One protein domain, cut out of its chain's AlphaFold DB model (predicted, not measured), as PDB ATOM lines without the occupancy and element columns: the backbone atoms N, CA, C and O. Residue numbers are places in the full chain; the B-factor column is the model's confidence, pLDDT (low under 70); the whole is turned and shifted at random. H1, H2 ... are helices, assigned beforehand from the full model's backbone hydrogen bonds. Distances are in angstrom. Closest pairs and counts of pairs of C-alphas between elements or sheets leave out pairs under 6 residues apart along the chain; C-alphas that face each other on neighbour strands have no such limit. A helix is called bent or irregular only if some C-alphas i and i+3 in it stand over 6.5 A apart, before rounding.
ATOM      1  N   LYS A   2      55.096 -43.836 -14.955       73.38
ATOM      2  CA  LYS A   2      54.553 -44.487 -13.740       73.38
ATOM      3  C   LYS A   2      53.571 -43.601 -12.953       73.38
ATOM      4  O   LYS A   2      52.465 -44.034 -12.663       73.38
ATOM      5  N   THR A   3      53.928 -42.339 -12.709       76.88
ATOM      6  CA  THR A   3      53.094 -41.393 -11.945       76.88
ATOM      7  C   THR A   3      51.788 -41.039 -12.660       76.88
ATOM      8  O   THR A   3      50.734 -41.065 -12.045       76.88
ATOM      9  N   ALA A   4      51.829 -40.791 -13.973       79.38
ATOM     10  CA  ALA A   4      50.628 -40.480 -14.757       79.38
ATOM     11  C   ALA A   4      49.633 -41.654 -14.805       79.38
ATOM     12  O   ALA A   4      48.432 -41.444 -14.676       79.38
ATOM     13  N   ARG A   5      50.128 -42.896 -14.927       81.00
ATOM     14  CA  ARG A   5      49.283 -44.101 -14.852       81.00
ATOM     15  C   ARG A   5      48.659 -44.280 -13.467       81.00
ATOM     16  O   ARG A   5      47.499 -44.655 -13.380       81.00
ATOM     17  N   MET A   6      49.404 -43.968 -12.408       91.50
ATOM     18  CA  MET A   6      48.907 -44.026 -11.030       91.50
ATOM     19  C   MET A   6      47.813 -42.982 -10.776       91.50
ATOM     20  O   MET A   6      46.755 -43.323 -10.264       91.50
ATOM     21  N   VAL A   7      48.028 -41.734 -11.207       87.75
ATOM     22  CA  VAL A   7      47.023 -40.663 -11.112       87.75
ATOM     23  C   VAL A   7      45.770 -41.022 -11.914       87.75
ATOM     24  O   VAL A   7      44.663 -40.853 -11.412       87.75
ATOM     25  N   GLY A   8      45.928 -41.584 -13.117       85.38
ATOM     26  CA  GLY A   8      44.804 -42.068 -13.921       85.38
ATOM     27  C   GLY A   8      44.021 -43.198 -13.244       85.38
ATOM     28  O   GLY A   8      42.794 -43.167 -13.232       85.38
ATOM     29  N   ALA A   9      44.715 -44.159 -12.628       90.50
ATOM     30  CA  ALA A   9      44.079 -45.247 -11.886       90.50
ATOM     31  C   ALA A   9      43.310 -44.736 -10.656       90.50
ATOM     32  O   ALA A   9      42.177 -45.146 -10.425       90.50
ATOM     33  N   ILE A  10      43.891 -43.796  -9.903       90.12
ATOM     34  CA  ILE A  10      43.235 -43.165  -8.750       90.12
ATOM     35  C   ILE A  10      41.989 -42.390  -9.199       90.12
ATOM     36  O   ILE A  10      40.929 -42.533  -8.596       90.12
ATOM     37  N   ALA A  11      42.079 -41.624 -10.288       83.50
ATOM     38  CA  ALA A  11      40.938 -40.892 -10.837       83.50
ATOM     39  C   ALA A  11      39.802 -41.833 -11.279       83.50
ATOM     40  O   ALA A  11      38.640 -41.573 -10.974       83.50
ATOM     41  N   ALA A  12      40.131 -42.949 -11.939       87.69
ATOM     42  CA  ALA A  12      39.148 -43.954 -12.337       87.69
ATOM     43  C   ALA A  12      38.458 -44.601 -11.124       87.69
ATOM     44  O   ALA A  12      37.242 -44.778 -11.139       87.69
ATOM     45  N   LEU A  13      39.206 -44.898 -10.055       92.50
ATOM     46  CA  LEU A  13      38.643 -45.430  -8.810       92.50
ATOM     47  C   LEU A  13      37.650 -44.457  -8.174       92.50
ATOM     48  O   LEU A  13      36.535 -44.860  -7.856       92.50
ATOM     49  N   PHE A  14      38.015 -43.180  -8.033       84.06
ATOM     50  CA  PHE A  14      37.103 -42.166  -7.496       84.06
ATOM     51  C   PHE A  14      35.861 -41.975  -8.367       84.06
ATOM     52  O   PHE A  14      34.773 -41.785  -7.830       84.06
ATOM     53  N   LEU A  15      35.999 -42.065  -9.692       84.06
ATOM     54  CA  LEU A  15      34.867 -41.976 -10.611       84.06
ATOM     55  C   LEU A  15      33.895 -43.147 -10.414       84.06
ATOM     56  O   LEU A  15      32.697 -42.928 -10.255       84.06
ATOM     57  N   ILE A  16      34.408 -44.380 -10.377       88.62
ATOM     58  CA  ILE A  16      33.597 -45.586 -10.163       88.62
ATOM     59  C   ILE A  16      32.919 -45.536  -8.790       88.62
ATOM     60  O   ILE A  16      31.722 -45.802  -8.684       88.62
ATOM     61  N   LEU A  17      33.663 -45.148  -7.749       89.50
ATOM     62  CA  LEU A  17      33.127 -45.002  -6.398       89.50
ATOM     63  C   LEU A  17      32.015 -43.945  -6.366       89.50
ATOM     64  O   LEU A  17      30.939 -44.199  -5.834       89.50
ATOM     65  N   GLY A  18      32.238 -42.787  -6.993       84.62
ATOM     66  CA  GLY A  18      31.249 -41.716  -7.092       84.62
ATOM     67  C   GLY A  18      29.967 -42.154  -7.803       84.62
ATOM     68  O   GLY A  18      28.877 -41.868  -7.313       84.62
ATOM     69  N   ILE A  19      30.082 -42.904  -8.904       83.94
ATOM     70  CA  ILE A  19      28.928 -43.482  -9.613       83.94
ATOM     71  C   ILE A  19      28.170 -44.457  -8.701       83.94
ATOM     72  O   ILE A  19      26.946 -44.382  -8.610       83.94
ATOM     73  N   GLY A  20      28.881 -45.337  -7.988       88.81
ATOM     74  CA  GLY A  20      28.274 -46.284  -7.049       88.81
ATOM     75  C   GLY A  20      27.510 -45.593  -5.916       88.81
ATOM     76  O   GLY A  20      26.354 -45.930  -5.659       88.81
ATOM     77  N   LEU A  21      28.115 -44.581  -5.282       85.31
ATOM     78  CA  LEU A  21      27.444 -43.777  -4.254       85.31
ATOM     79  C   LEU A  21      26.231 -43.024  -4.809       85.31
ATOM     80  O   LEU A  21      25.214 -42.934  -4.126       85.31
ATOM     81  N   PHE A  22      26.313 -42.504  -6.036       77.69
ATOM     82  CA  PHE A  22      25.198 -41.795  -6.657       77.69
ATOM     83  C   PHE A  22      23.998 -42.709  -6.904       77.69
ATOM     84  O   PHE A  22      22.874 -42.349  -6.566       77.69
ATOM     85  N   ILE A  23      24.234 -43.910  -7.437       83.44
ATOM     86  CA  ILE A  23      23.174 -44.903  -7.656       83.44
ATOM     87  C   ILE A  23      22.561 -45.336  -6.317       83.44
ATOM     88  O   ILE A  23      21.342 -45.458  -6.215       83.44
ATOM     89  N   LEU A  24      23.379 -45.516  -5.275       85.31
ATOM     90  CA  LEU A  24      22.906 -45.924  -3.952       85.31
ATOM     91  C   LEU A  24      22.071 -44.832  -3.262       85.31
ATOM     92  O   LEU A  24      21.000 -45.125  -2.733       85.31
ATOM     93  N   ALA A  25      22.521 -43.576  -3.316       76.44
ATOM     94  CA  ALA A  25      21.731 -42.425  -2.876       76.44
ATOM     95  C   ALA A  25      20.439 -42.298  -3.698       76.44
ATOM     96  O   ALA A  25      19.377 -41.992  -3.155       76.44
ATOM     97  N   GLY A  26      20.533 -42.619  -4.992       76.62
ATOM     98  CA  GLY A  26      19.417 -42.746  -5.914       76.62
ATOM     99  C   GLY A  26      18.336 -43.684  -5.394       76.62
ATOM    100  O   GLY A  26      17.184 -43.293  -5.222       76.62
ATOM    101  N   TRP A  27      18.739 -44.914  -5.085       81.12
ATOM    102  CA  TRP A  27      17.867 -45.962  -4.568       81.12
ATOM    103  C   TRP A  27      17.270 -45.618  -3.198       81.12
ATOM    104  O   TRP A  27      16.064 -45.759  -3.008       81.12
ATOM    105  N   GLY A  28      18.083 -45.118  -2.260       79.62
ATOM    106  CA  GLY A  28      17.614 -44.712  -0.930       79.62
ATOM    107  C   GLY A  28      16.513 -43.653  -0.998       79.62
ATOM    108  O   GLY A  28      15.490 -43.778  -0.332       79.62
ATOM    109  N   ALA A  29      16.663 -42.673  -1.888       73.94
ATOM    110  CA  ALA A  29      15.665 -41.631  -2.078       73.94
ATOM    111  C   ALA A  29      14.376 -42.121  -2.776       73.94
ATOM    112  O   ALA A  29      13.300 -41.592  -2.494       73.94
ATOM    113  N   VAL A  30      14.446 -43.139  -3.650       79.94
ATOM    114  CA  VAL A  30      13.245 -43.815  -4.194       79.94
ATOM    115  C   VAL A  30      12.491 -44.542  -3.084       79.94
ATOM    116  O   VAL A  30      11.269 -44.426  -2.989       79.94
ATOM    117  N   VAL A  31      13.214 -45.265  -2.224       81.12
ATOM    118  CA  VAL A  31      12.615 -45.973  -1.086       81.12
ATOM    119  C   VAL A  31      11.974 -44.987  -0.110       81.12
ATOM    120  O   VAL A  31      10.858 -45.233   0.334       81.12
ATOM    121  N   GLU A  32      12.619 -43.857   0.191       78.31
ATOM    122  CA  GLU A  32      12.041 -42.801   1.034       78.31
ATOM    123  C   GLU A  32      10.790 -42.174   0.415       78.31
ATOM    124  O   GLU A  32       9.799 -41.967   1.113       78.31
ATOM    125  N   TYR A  33      10.806 -41.905  -0.894       70.19
ATOM    126  CA  TYR A  33       9.636 -41.396  -1.604       70.19
ATOM    127  C   TYR A  33       8.452 -42.363  -1.493       70.19
ATOM    128  O   TYR A  33       7.363 -41.952  -1.089       70.19
ATOM    129  N   HIS A  34       8.674 -43.657  -1.751       78.00
ATOM    130  CA  HIS A  34       7.633 -44.662  -1.557       78.00
ATOM    131  C   HIS A  34       7.226 -44.784  -0.084       78.00
ATOM    132  O   HIS A  34       6.042 -44.792   0.219       78.00
ATOM    133  N   ALA A  35       8.150 -44.787   0.874       80.31
ATOM    134  CA  ALA A  35       7.785 -44.842   2.292       80.31
ATOM    135  C   ALA A  35       6.879 -43.667   2.718       80.31
ATOM    136  O   ALA A  35       5.989 -43.844   3.551       80.31
ATOM    137  N   LEU A  36       7.072 -42.475   2.145       75.31
ATOM    138  CA  LEU A  36       6.222 -41.303   2.382       75.31
ATOM    139  C   LEU A  36       4.850 -41.422   1.701       75.31
ATOM    140  O   LEU A  36       3.835 -41.101   2.323       75.31
ATOM    141  N   GLU A  37       4.810 -41.948   0.477       74.69
ATOM    142  CA  GLU A  37       3.579 -42.210  -0.279       74.69
ATOM    143  C   GLU A  37       2.673 -43.219   0.446       74.69
ATOM    144  O   GLU A  37       1.485 -42.964   0.645       74.69
ATOM    145  N   TRP A  38       3.249 -44.313   0.954       76.06
ATOM    146  CA  TRP A  38       2.532 -45.333   1.730       76.06
ATOM    147  C   TRP A  38       2.069 -44.823   3.104       76.06
ATOM    148  O   TRP A  38       1.124 -45.360   3.681       76.06
ATOM    149  N   ARG A  39       2.694 -43.759   3.626       78.50
ATOM    150  CA  ARG A  39       2.247 -43.047   4.837       78.50
ATOM    151  C   ARG A  39       1.186 -41.977   4.549       78.50
ATOM    152  O   ARG A  39       0.760 -41.302   5.484       78.50
ATOM    153  N   GLY A  40       0.768 -41.800   3.292       76.19
ATOM    154  CA  GLY A  40      -0.205 -40.781   2.885       76.19
ATOM    155  C   GLY A  40       0.314 -39.344   2.997       76.19
ATOM    156  O   GLY A  40      -0.464 -38.396   2.899       76.19
ATOM    157  N   ILE A  41       1.622 -39.162   3.210       73.06
ATOM    158  CA  ILE A  41       2.255 -37.846   3.287       73.06
ATOM    159  C   ILE A  41       2.668 -37.471   1.872       73.06
ATOM    160  O   ILE A  41       3.690 -37.933   1.373       73.06
ATOM    161  N   GLN A  42       1.872 -36.621   1.224       67.19
ATOM    162  CA  GLN A  42       2.239 -36.055  -0.070       67.19
ATOM    163  C   GLN A  42       3.475 -35.159   0.112       67.19
ATOM    164  O   GLN A  42       3.391 -34.154   0.832       67.19
ATOM    165  N   PRO A  43       4.630 -35.497  -0.490       62.88
ATOM    166  CA  PRO A  43       5.811 -34.660  -0.385       62.88
ATOM    167  C   PRO A  43       5.514 -33.309  -1.041       62.88
ATOM    168  O   PRO A  43       5.159 -33.214  -2.215       62.88
ATOM    169  N   LYS A  44       5.626 -32.239  -0.256       62.22
ATOM    170  CA  LYS A  44       5.385 -30.870  -0.715       62.22
ATOM    171  C   LYS A  44       6.639 -30.359  -1.427       62.22
ATOM    172  O   LYS A  44       7.430 -29.632  -0.840       62.22
ATOM    173  N   GLY A  45       6.842 -30.789  -2.672       66.31
ATOM    174  CA  GLY A  45       7.983 -30.391  -3.502       66.31
ATOM    175  C   GLY A  45       8.549 -31.532  -4.346       66.31
ATOM    176  O   GLY A  45       8.041 -32.651  -4.321       66.31
ATOM    177  N   SER A  46       9.603 -31.234  -5.112       67.31
ATOM    178  CA  SER A  46      10.352 -32.232  -5.885       67.31
ATOM    179  C   SER A  46      10.777 -33.403  -4.998       67.31
ATOM    180  O   SER A  46      11.132 -33.198  -3.838       67.31
ATOM    181  N   SER A  47      10.764 -34.627  -5.540       71.75
ATOM    182  CA  SER A  47      11.141 -35.817  -4.767       71.75
ATOM    183  C   SER A  47      12.531 -35.648  -4.119       71.75
ATOM    184  O   SER A  47      13.387 -34.965  -4.699       71.75
ATOM    185  N   PRO A  48      12.801 -36.279  -2.958       71.31
ATOM    186  CA  PRO A  48      14.120 -36.236  -2.316       71.31
ATOM    187  C   PRO A  48      15.250 -36.607  -3.286       71.31
ATOM    188  O   PRO A  48      16.309 -35.979  -3.289       71.31
ATOM    189  N   LEU A  49      14.973 -37.550  -4.193       74.88
ATOM    190  CA  LEU A  49      15.878 -37.954  -5.261       74.88
ATOM    191  C   LEU A  49      16.151 -36.814  -6.240       74.88
ATOM    192  O   LEU A  49      17.300 -36.522  -6.557       74.88
ATOM    193  N   THR A  50      15.102 -36.144  -6.709       76.81
ATOM    194  CA  THR A  50      15.226 -35.010  -7.629       76.81
ATOM    195  C   THR A  50      16.039 -33.877  -7.003       76.81
ATOM    196  O   THR A  50      16.870 -33.280  -7.681       76.81
ATOM    197  N   GLN A  51      15.856 -33.601  -5.709       80.06
ATOM    198  CA  GLN A  51      16.604 -32.554  -5.009       80.06
ATOM    199  C   GLN A  51      18.077 -32.929  -4.789       80.06
ATOM    200  O   GLN A  51      18.969 -32.107  -5.028       80.06
ATOM    201  N   ALA A  52      18.352 -34.169  -4.376       79.81
ATOM    202  CA  ALA A  52      19.713 -34.678  -4.224       79.81
ATOM    203  C   ALA A  52      20.452 -34.717  -5.572       79.81
ATOM    204  O   ALA A  52      21.587 -34.249  -5.672       79.81
ATOM    205  N   ALA A  53      19.787 -35.190  -6.629       82.50
ATOM    206  CA  ALA A  53      20.324 -35.210  -7.985       82.50
ATOM    207  C   ALA A  53      20.590 -33.797  -8.515       82.50
ATOM    208  O   ALA A  53      21.651 -33.565  -9.085       82.50
ATOM    209  N   ALA A  54      19.688 -32.837  -8.284       81.94
ATOM    210  CA  ALA A  54      19.898 -31.444  -8.676       81.94
ATOM    211  C   ALA A  54      21.101 -30.820  -7.950       81.94
ATOM    212  O   ALA A  54      21.948 -30.187  -8.578       81.94
ATOM    213  N   THR A  55      21.222 -31.047  -6.642       84.75
ATOM    214  CA  THR A  55      22.331 -30.520  -5.830       84.75
ATOM    215  C   THR A  55      23.668 -31.124  -6.259       84.75
ATOM    216  O   THR A  55      24.668 -30.411  -6.398       84.75
ATOM    217  N   LEU A  56      23.694 -32.431  -6.533       83.62
ATOM    218  CA  LEU A  56      24.886 -33.099  -7.040       83.62
ATOM    219  C   LEU A  56      25.225 -32.652  -8.464       83.62
ATOM    220  O   LEU A  56      26.386 -32.375  -8.739       83.62
ATOM    221  N   ALA A  57      24.236 -32.534  -9.353       81.31
ATOM    222  CA  ALA A  57      24.439 -32.063 -10.720       81.31
ATOM    223  C   ALA A  57      25.045 -30.656 -10.731       81.31
ATOM    224  O   ALA A  57      26.032 -30.425 -11.423       81.31
ATOM    225  N   VAL A  58      24.527 -29.739  -9.906       87.00
ATOM    226  CA  VAL A  58      25.097 -28.393  -9.743       87.00
ATOM    227  C   VAL A  58      26.519 -28.461  -9.183       87.00
ATOM    228  O   VAL A  58      27.399 -27.757  -9.671       87.00
ATOM    229  N   SER A  59      26.784 -29.339  -8.213       84.38
ATOM    230  CA  SER A  59      28.125 -29.505  -7.637       84.38
ATOM    231  C   SER A  59      29.135 -30.031  -8.664       84.38
ATOM    232  O   SER A  59      30.231 -29.484  -8.792       84.38
ATOM    233  N   VAL A  60      28.761 -31.051  -9.444       86.62
ATOM    234  CA  VAL A  60      29.587 -31.618 -10.522       86.62
ATOM    235  C   VAL A  60      29.796 -30.598 -11.637       86.62
ATOM    236  O   VAL A  60      30.917 -30.464 -12.120       86.62
ATOM    237  N   LEU A  61      28.762 -29.839 -12.012       86.38
ATOM    238  CA  LEU A  61      28.883 -28.753 -12.984       86.38
ATOM    239  C   LEU A  61      29.836 -27.667 -12.487       86.38
ATOM    240  O   LEU A  61      30.728 -27.280 -13.232       86.38
ATOM    241  N   CYS A  62      29.718 -27.219 -11.234       87.94
ATOM    242  CA  CYS A  62      30.619 -26.223 -10.654       87.94
ATOM    243  C   CYS A  62      32.073 -26.706 -10.649       87.94
ATOM    244  O   CYS A  62      32.951 -26.002 -11.146       87.94
ATOM    245  N   VAL A  63      32.344 -27.911 -10.139       89.06
ATOM    246  CA  VAL A  63      33.710 -28.460 -10.080       89.06
ATOM    247  C   VAL A  63      34.257 -28.738 -11.482       89.06
ATOM    248  O   VAL A  63      35.395 -28.377 -11.787       89.06
ATOM    249  N   GLY A  64      33.456 -29.334 -12.367       82.62
ATOM    250  CA  GLY A  64      33.826 -29.610 -13.757       82.62
ATOM    251  C   GLY A  64      34.105 -28.333 -14.554       82.62
ATOM    252  O   GLY A  64      35.081 -28.253 -15.300       82.62
ATOM    253  N   PHE A  65      33.306 -27.290 -14.345       87.12
ATOM    254  CA  PHE A  65      33.507 -25.991 -14.974       87.12
ATOM    255  C   PHE A  65      34.780 -25.308 -14.461       87.12
ATOM    256  O   PHE A  65      35.610 -24.871 -15.261       87.12
ATOM    257  N   LEU A  66      34.996 -25.293 -13.141       91.38
ATOM    258  CA  LEU A  66      36.186 -24.687 -12.537       91.38
ATOM    259  C   LEU A  66      37.473 -25.391 -12.993       91.38
ATOM    260  O   LEU A  66      38.439 -24.740 -13.389       91.38
ATOM    261  N   THR A  67      37.476 -26.726 -12.995       89.94
ATOM    262  CA  THR A  67      38.615 -27.533 -13.464       89.94
ATOM    263  C   THR A  67      38.902 -27.316 -14.950       89.94
ATOM    264  O   THR A  67      40.071 -27.217 -15.337       89.94
ATOM    265  N   THR A  68      37.865 -27.156 -15.778       87.25
ATOM    266  CA  THR A  68      38.006 -26.827 -17.204       87.25
ATOM    267  C   THR A  68      38.658 -25.460 -17.399       87.25
ATOM    268  O   THR A  68      39.632 -25.358 -18.145       87.25
ATOM    269  N   ILE A  69      38.195 -24.426 -16.686       92.19
ATOM    270  CA  ILE A  69      38.786 -23.079 -16.743       92.19
ATOM    271  C   ILE A  69      40.266 -23.120 -16.353       92.19
ATOM    272  O   ILE A  69      41.114 -22.602 -17.081       92.19
ATOM    273  N   ILE A  70      40.595 -23.767 -15.232       93.19
ATOM    274  CA  ILE A  70      41.978 -23.869 -14.746       93.19
ATOM    275  C   ILE A  70      42.864 -24.567 -15.788       93.19
ATOM    276  O   ILE A  70      43.954 -24.085 -16.108       93.19
ATOM    277  N   THR A  71      42.380 -25.672 -16.358       91.56
ATOM    278  CA  THR A  71      43.106 -26.438 -17.381       91.56
ATOM    279  C   THR A  71      43.328 -25.608 -18.645       91.56
ATOM    280  O   THR A  71      44.428 -25.607 -19.201       91.56
ATOM    281  N   PHE A  72      42.319 -24.846 -19.070       91.31
ATOM    282  CA  PHE A  72      42.407 -23.958 -20.224       91.31
ATOM    283  C   PHE A  72      43.446 -22.848 -20.013       91.31
ATOM    284  O   PHE A  72      44.310 -22.643 -20.865       91.31
ATOM    285  N   ILE A  73      43.446 -22.191 -18.848       93.81
ATOM    286  CA  ILE A  73      44.453 -21.175 -18.499       93.81
ATOM    287  C   ILE A  73      45.861 -21.786 -18.524       93.81
ATOM    288  O   ILE A  73      46.772 -21.227 -19.145       93.81
ATOM    289  N   MET A  74      46.053 -22.957 -17.907       94.00
ATOM    290  CA  MET A  74      47.337 -23.662 -17.942       94.00
ATOM    291  C   MET A  74      47.796 -23.941 -19.375       94.00
ATOM    292  O   MET A  74      48.959 -23.692 -19.701       94.00
ATOM    293  N   PHE A  75      46.894 -24.407 -20.241       92.88
ATOM    294  CA  PHE A  75      47.200 -24.691 -21.639       92.88
ATOM    295  C   PHE A  75      47.734 -23.452 -22.370       92.88
ATOM    296  O   PHE A  75      48.823 -23.506 -22.947       92.88
ATOM    297  N   PHE A  76      47.048 -22.309 -22.267       90.06
ATOM    298  CA  PHE A  76      47.529 -21.049 -22.850       90.06
ATOM    299  C   PHE A  76      48.891 -20.640 -22.298       90.06
ATOM    300  O   PHE A  76      49.785 -20.251 -23.050       90.06
ATOM    301  N   THR A  77      49.086 -20.792 -20.990       92.69
ATOM    302  CA  THR A  77      50.354 -20.456 -20.338       92.69
ATOM    303  C   THR A  77      51.507 -21.302 -20.894       92.69
ATOM    304  O   THR A  77      52.603 -20.788 -21.142       92.69
ATOM    305  N   ILE A  78      51.264 -22.593 -21.145       95.00
ATOM    306  CA  ILE A  78      52.229 -23.514 -21.760       95.00
ATOM    307  C   ILE A  78      52.505 -23.120 -23.215       95.00
ATOM    308  O   ILE A  78      53.673 -23.031 -23.602       95.00
ATOM    309  N   VAL A  79      51.465 -22.839 -24.007       93.44
ATOM    310  CA  VAL A  79      51.604 -22.411 -25.408       93.44
ATOM    311  C   VAL A  79      52.444 -21.138 -25.501       93.44
ATOM    312  O   VAL A  79      53.427 -21.104 -26.243       93.44
ATOM    313  N   ILE A  80      52.134 -20.124 -24.690       93.00
ATOM    314  CA  ILE A  80      52.869 -18.854 -24.654       93.00
ATOM    315  C   ILE A  80      54.321 -19.079 -24.223       93.00
ATOM    316  O   ILE A  80      55.242 -18.546 -24.846       93.00
ATOM    317  N   LYS A  81      54.571 -19.892 -23.185       91.62
ATOM    318  CA  LYS A  81      55.941 -20.245 -22.772       91.62
ATOM    319  C   LYS A  81      56.718 -20.926 -23.895       91.62
ATOM    320  O   LYS A  81      57.872 -20.569 -24.124       91.62
ATOM    321  N   ASN A  82      56.104 -21.869 -24.603       90.62
ATOM    322  CA  ASN A  82      56.744 -22.593 -25.698       90.62
ATOM    323  C   ASN A  82      57.032 -21.679 -26.896       90.62
ATOM    324  O   ASN A  82      58.121 -21.752 -27.465       90.62
ATOM    325  N   ALA A  83      56.105 -20.778 -27.237       88.75
ATOM    326  CA  ALA A  83      56.308 -19.771 -28.273       88.75
ATOM    327  C   ALA A  83      57.463 -18.821 -27.917       88.75
ATOM    328  O   ALA A  83      58.361 -18.609 -28.733       88.75
ATOM    329  N   ARG A  84      57.507 -18.322 -26.671       85.56
ATOM    330  CA  ARG A  84      58.626 -17.497 -26.185       85.56
ATOM    331  C   ARG A  84      59.952 -18.253 -26.226       85.56
ATOM    332  O   ARG A  84      60.928 -17.710 -26.726       85.56
ATOM    333  N   LYS A  85      59.981 -19.515 -25.783       86.62
ATOM    334  CA  LYS A  85      61.187 -20.356 -25.824       86.62
ATOM    335  C   LYS A  85      61.705 -20.545 -27.254       86.62
ATOM    336  O   LYS A  85      62.901 -20.394 -27.479       86.62
ATOM    337  N   LYS A  86      60.818 -20.825 -28.219       85.19
ATOM    338  CA  LYS A  86      61.185 -20.927 -29.645       85.19
ATOM    339  C   LYS A  86      61.733 -19.606 -30.191       85.19
ATOM    340  O   LYS A  86      62.757 -19.616 -30.865       85.19
ATOM    341  N   ARG A  87      61.102 -18.474 -29.859       80.75
ATOM    342  CA  ARG A  87      61.562 -17.140 -30.276       80.75
ATOM    343  C   ARG A  87      62.941 -16.799 -29.705       80.75
ATOM    344  O   ARG A  87      63.801 -16.348 -30.448       80.75
ATOM    345  N   SER A  88      63.167 -17.027 -28.411       78.12
ATOM    346  CA  SER A  88      64.467 -16.776 -27.775       78.12
ATOM    347  C   SER A  88      65.578 -17.662 -28.346       78.12
ATOM    348  O   SER A  88      66.687 -17.178 -28.528       78.12
ATOM    349  N   ALA A  89      65.283 -18.924 -28.674       80.19
ATOM    350  CA  ALA A  89      66.246 -19.811 -29.327       80.19
ATOM    351  C   ALA A  89      66.626 -19.318 -30.734       80.19
ATOM    352  O   ALA A  89      67.803 -19.297 -31.070       80.19
ATOM    353  N   HIS A  90      65.649 -18.860 -31.523       72.06
ATOM    354  CA  HIS A  90      65.906 -18.301 -32.852       72.06
ATOM    355  C   HIS A  90      66.727 -17.001 -32.793       72.06
ATOM    356  O   HIS A  90      67.603 -16.796 -33.620       72.06
ATOM    357  N   LEU A  91      66.472 -16.124 -31.815       72.25
ATOM    358  CA  LEU A  91      67.225 -14.871 -31.652       72.25
ATOM    359  C   LEU A  91      68.660 -15.099 -31.145       72.25
ATOM    360  O   LEU A  91      69.552 -14.334 -31.489       72.25
ATOM    361  N   GLY A  92      68.888 -16.152 -30.354       64.38
ATOM    362  CA  GLY A  92      70.229 -16.552 -29.917       64.38
ATOM    363  C   GLY A  92      71.060 -17.260 -30.994       64.38
ATOM    364  O   GLY A  92      72.267 -17.351 -30.837       64.38
ATOM    365  N   GLN A  93      70.437 -17.753 -32.072       56.88
ATOM    366  CA  GLN A  93      71.131 -18.328 -33.235       56.88
ATOM    367  C   GLN A  93      71.516 -17.284 -34.297       56.88
ATOM    368  O   GLN A  93      72.276 -17.599 -35.207       56.88
ATOM    369  N   THR A  94      70.978 -16.065 -34.211       52.78
ATOM    370  CA  THR A  94      71.275 -14.945 -35.124       52.78
ATOM    371  C   THR A  94      72.288 -13.946 -34.551       52.78
ATOM    372  O   THR A  94      72.482 -12.887 -35.144       52.78
TER     373      THR A  94
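This is residues 2 to 94 of the 95 residues of an uncharacterized protein of Rothia dentocariosa (UniProt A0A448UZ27). Two long helices, H1 and then H2, make a helical hairpin that opens as a narrow V, touching near the link that joins them and spreading apart toward the first and last printed residues. Beyond this contact most of each helix stands free, with H2 the longer arm. The printed part has 93 residues with two named helices and no named strand; the class is all helix. It is extended, with a radius of gyration of the C-alphas of 23.8 A, and its C-alphas span 85 by 31 by 7 A, a rod.

H1, residues 2 to 38, and H2, residues 48 to 92, form a helical hairpin, two helices that follow each other in the chain and run opposite ways. Their lines stand at a shallow tilt of 19 degrees. They touch, with 9 pairs of C-alphas within 8 A; the closest C-alphas are those of Ala 29 and Leu 49, 4.9 A apart. H1 touches H2 with residues 25 to 33 alone, and H2 touches H1 with residues 48 to 53 alone. Residues 2 to 21 and 34 to 38 of H1 and residues 57 to 92 of H2 stand free. In both H1 and H2 every O i to N i+4 pair is within hydrogen-bond range.

H1 begins at C-alpha 2, at (54.553, -44.487, -13.740), and ends at C-alpha 38, at (2.532, -45.333, 1.730), 54.3 A away. H2 runs from C-alpha 48, at (14.120, -36.236, -2.316), to C-alpha 92, at (70.229, -16.552, -29.917), over 65.6 A. Neither helix is bent.

The C-alphas farthest apart are those of Gly 40 and Thr 94, at 85.0 A. The printed part has no cut. The link from H1 to H2 has 9 residues and is short, not tight. The mean pLDDT of the printed part is 81.9; residues 42 to 46 and 92 to 94 are under 70.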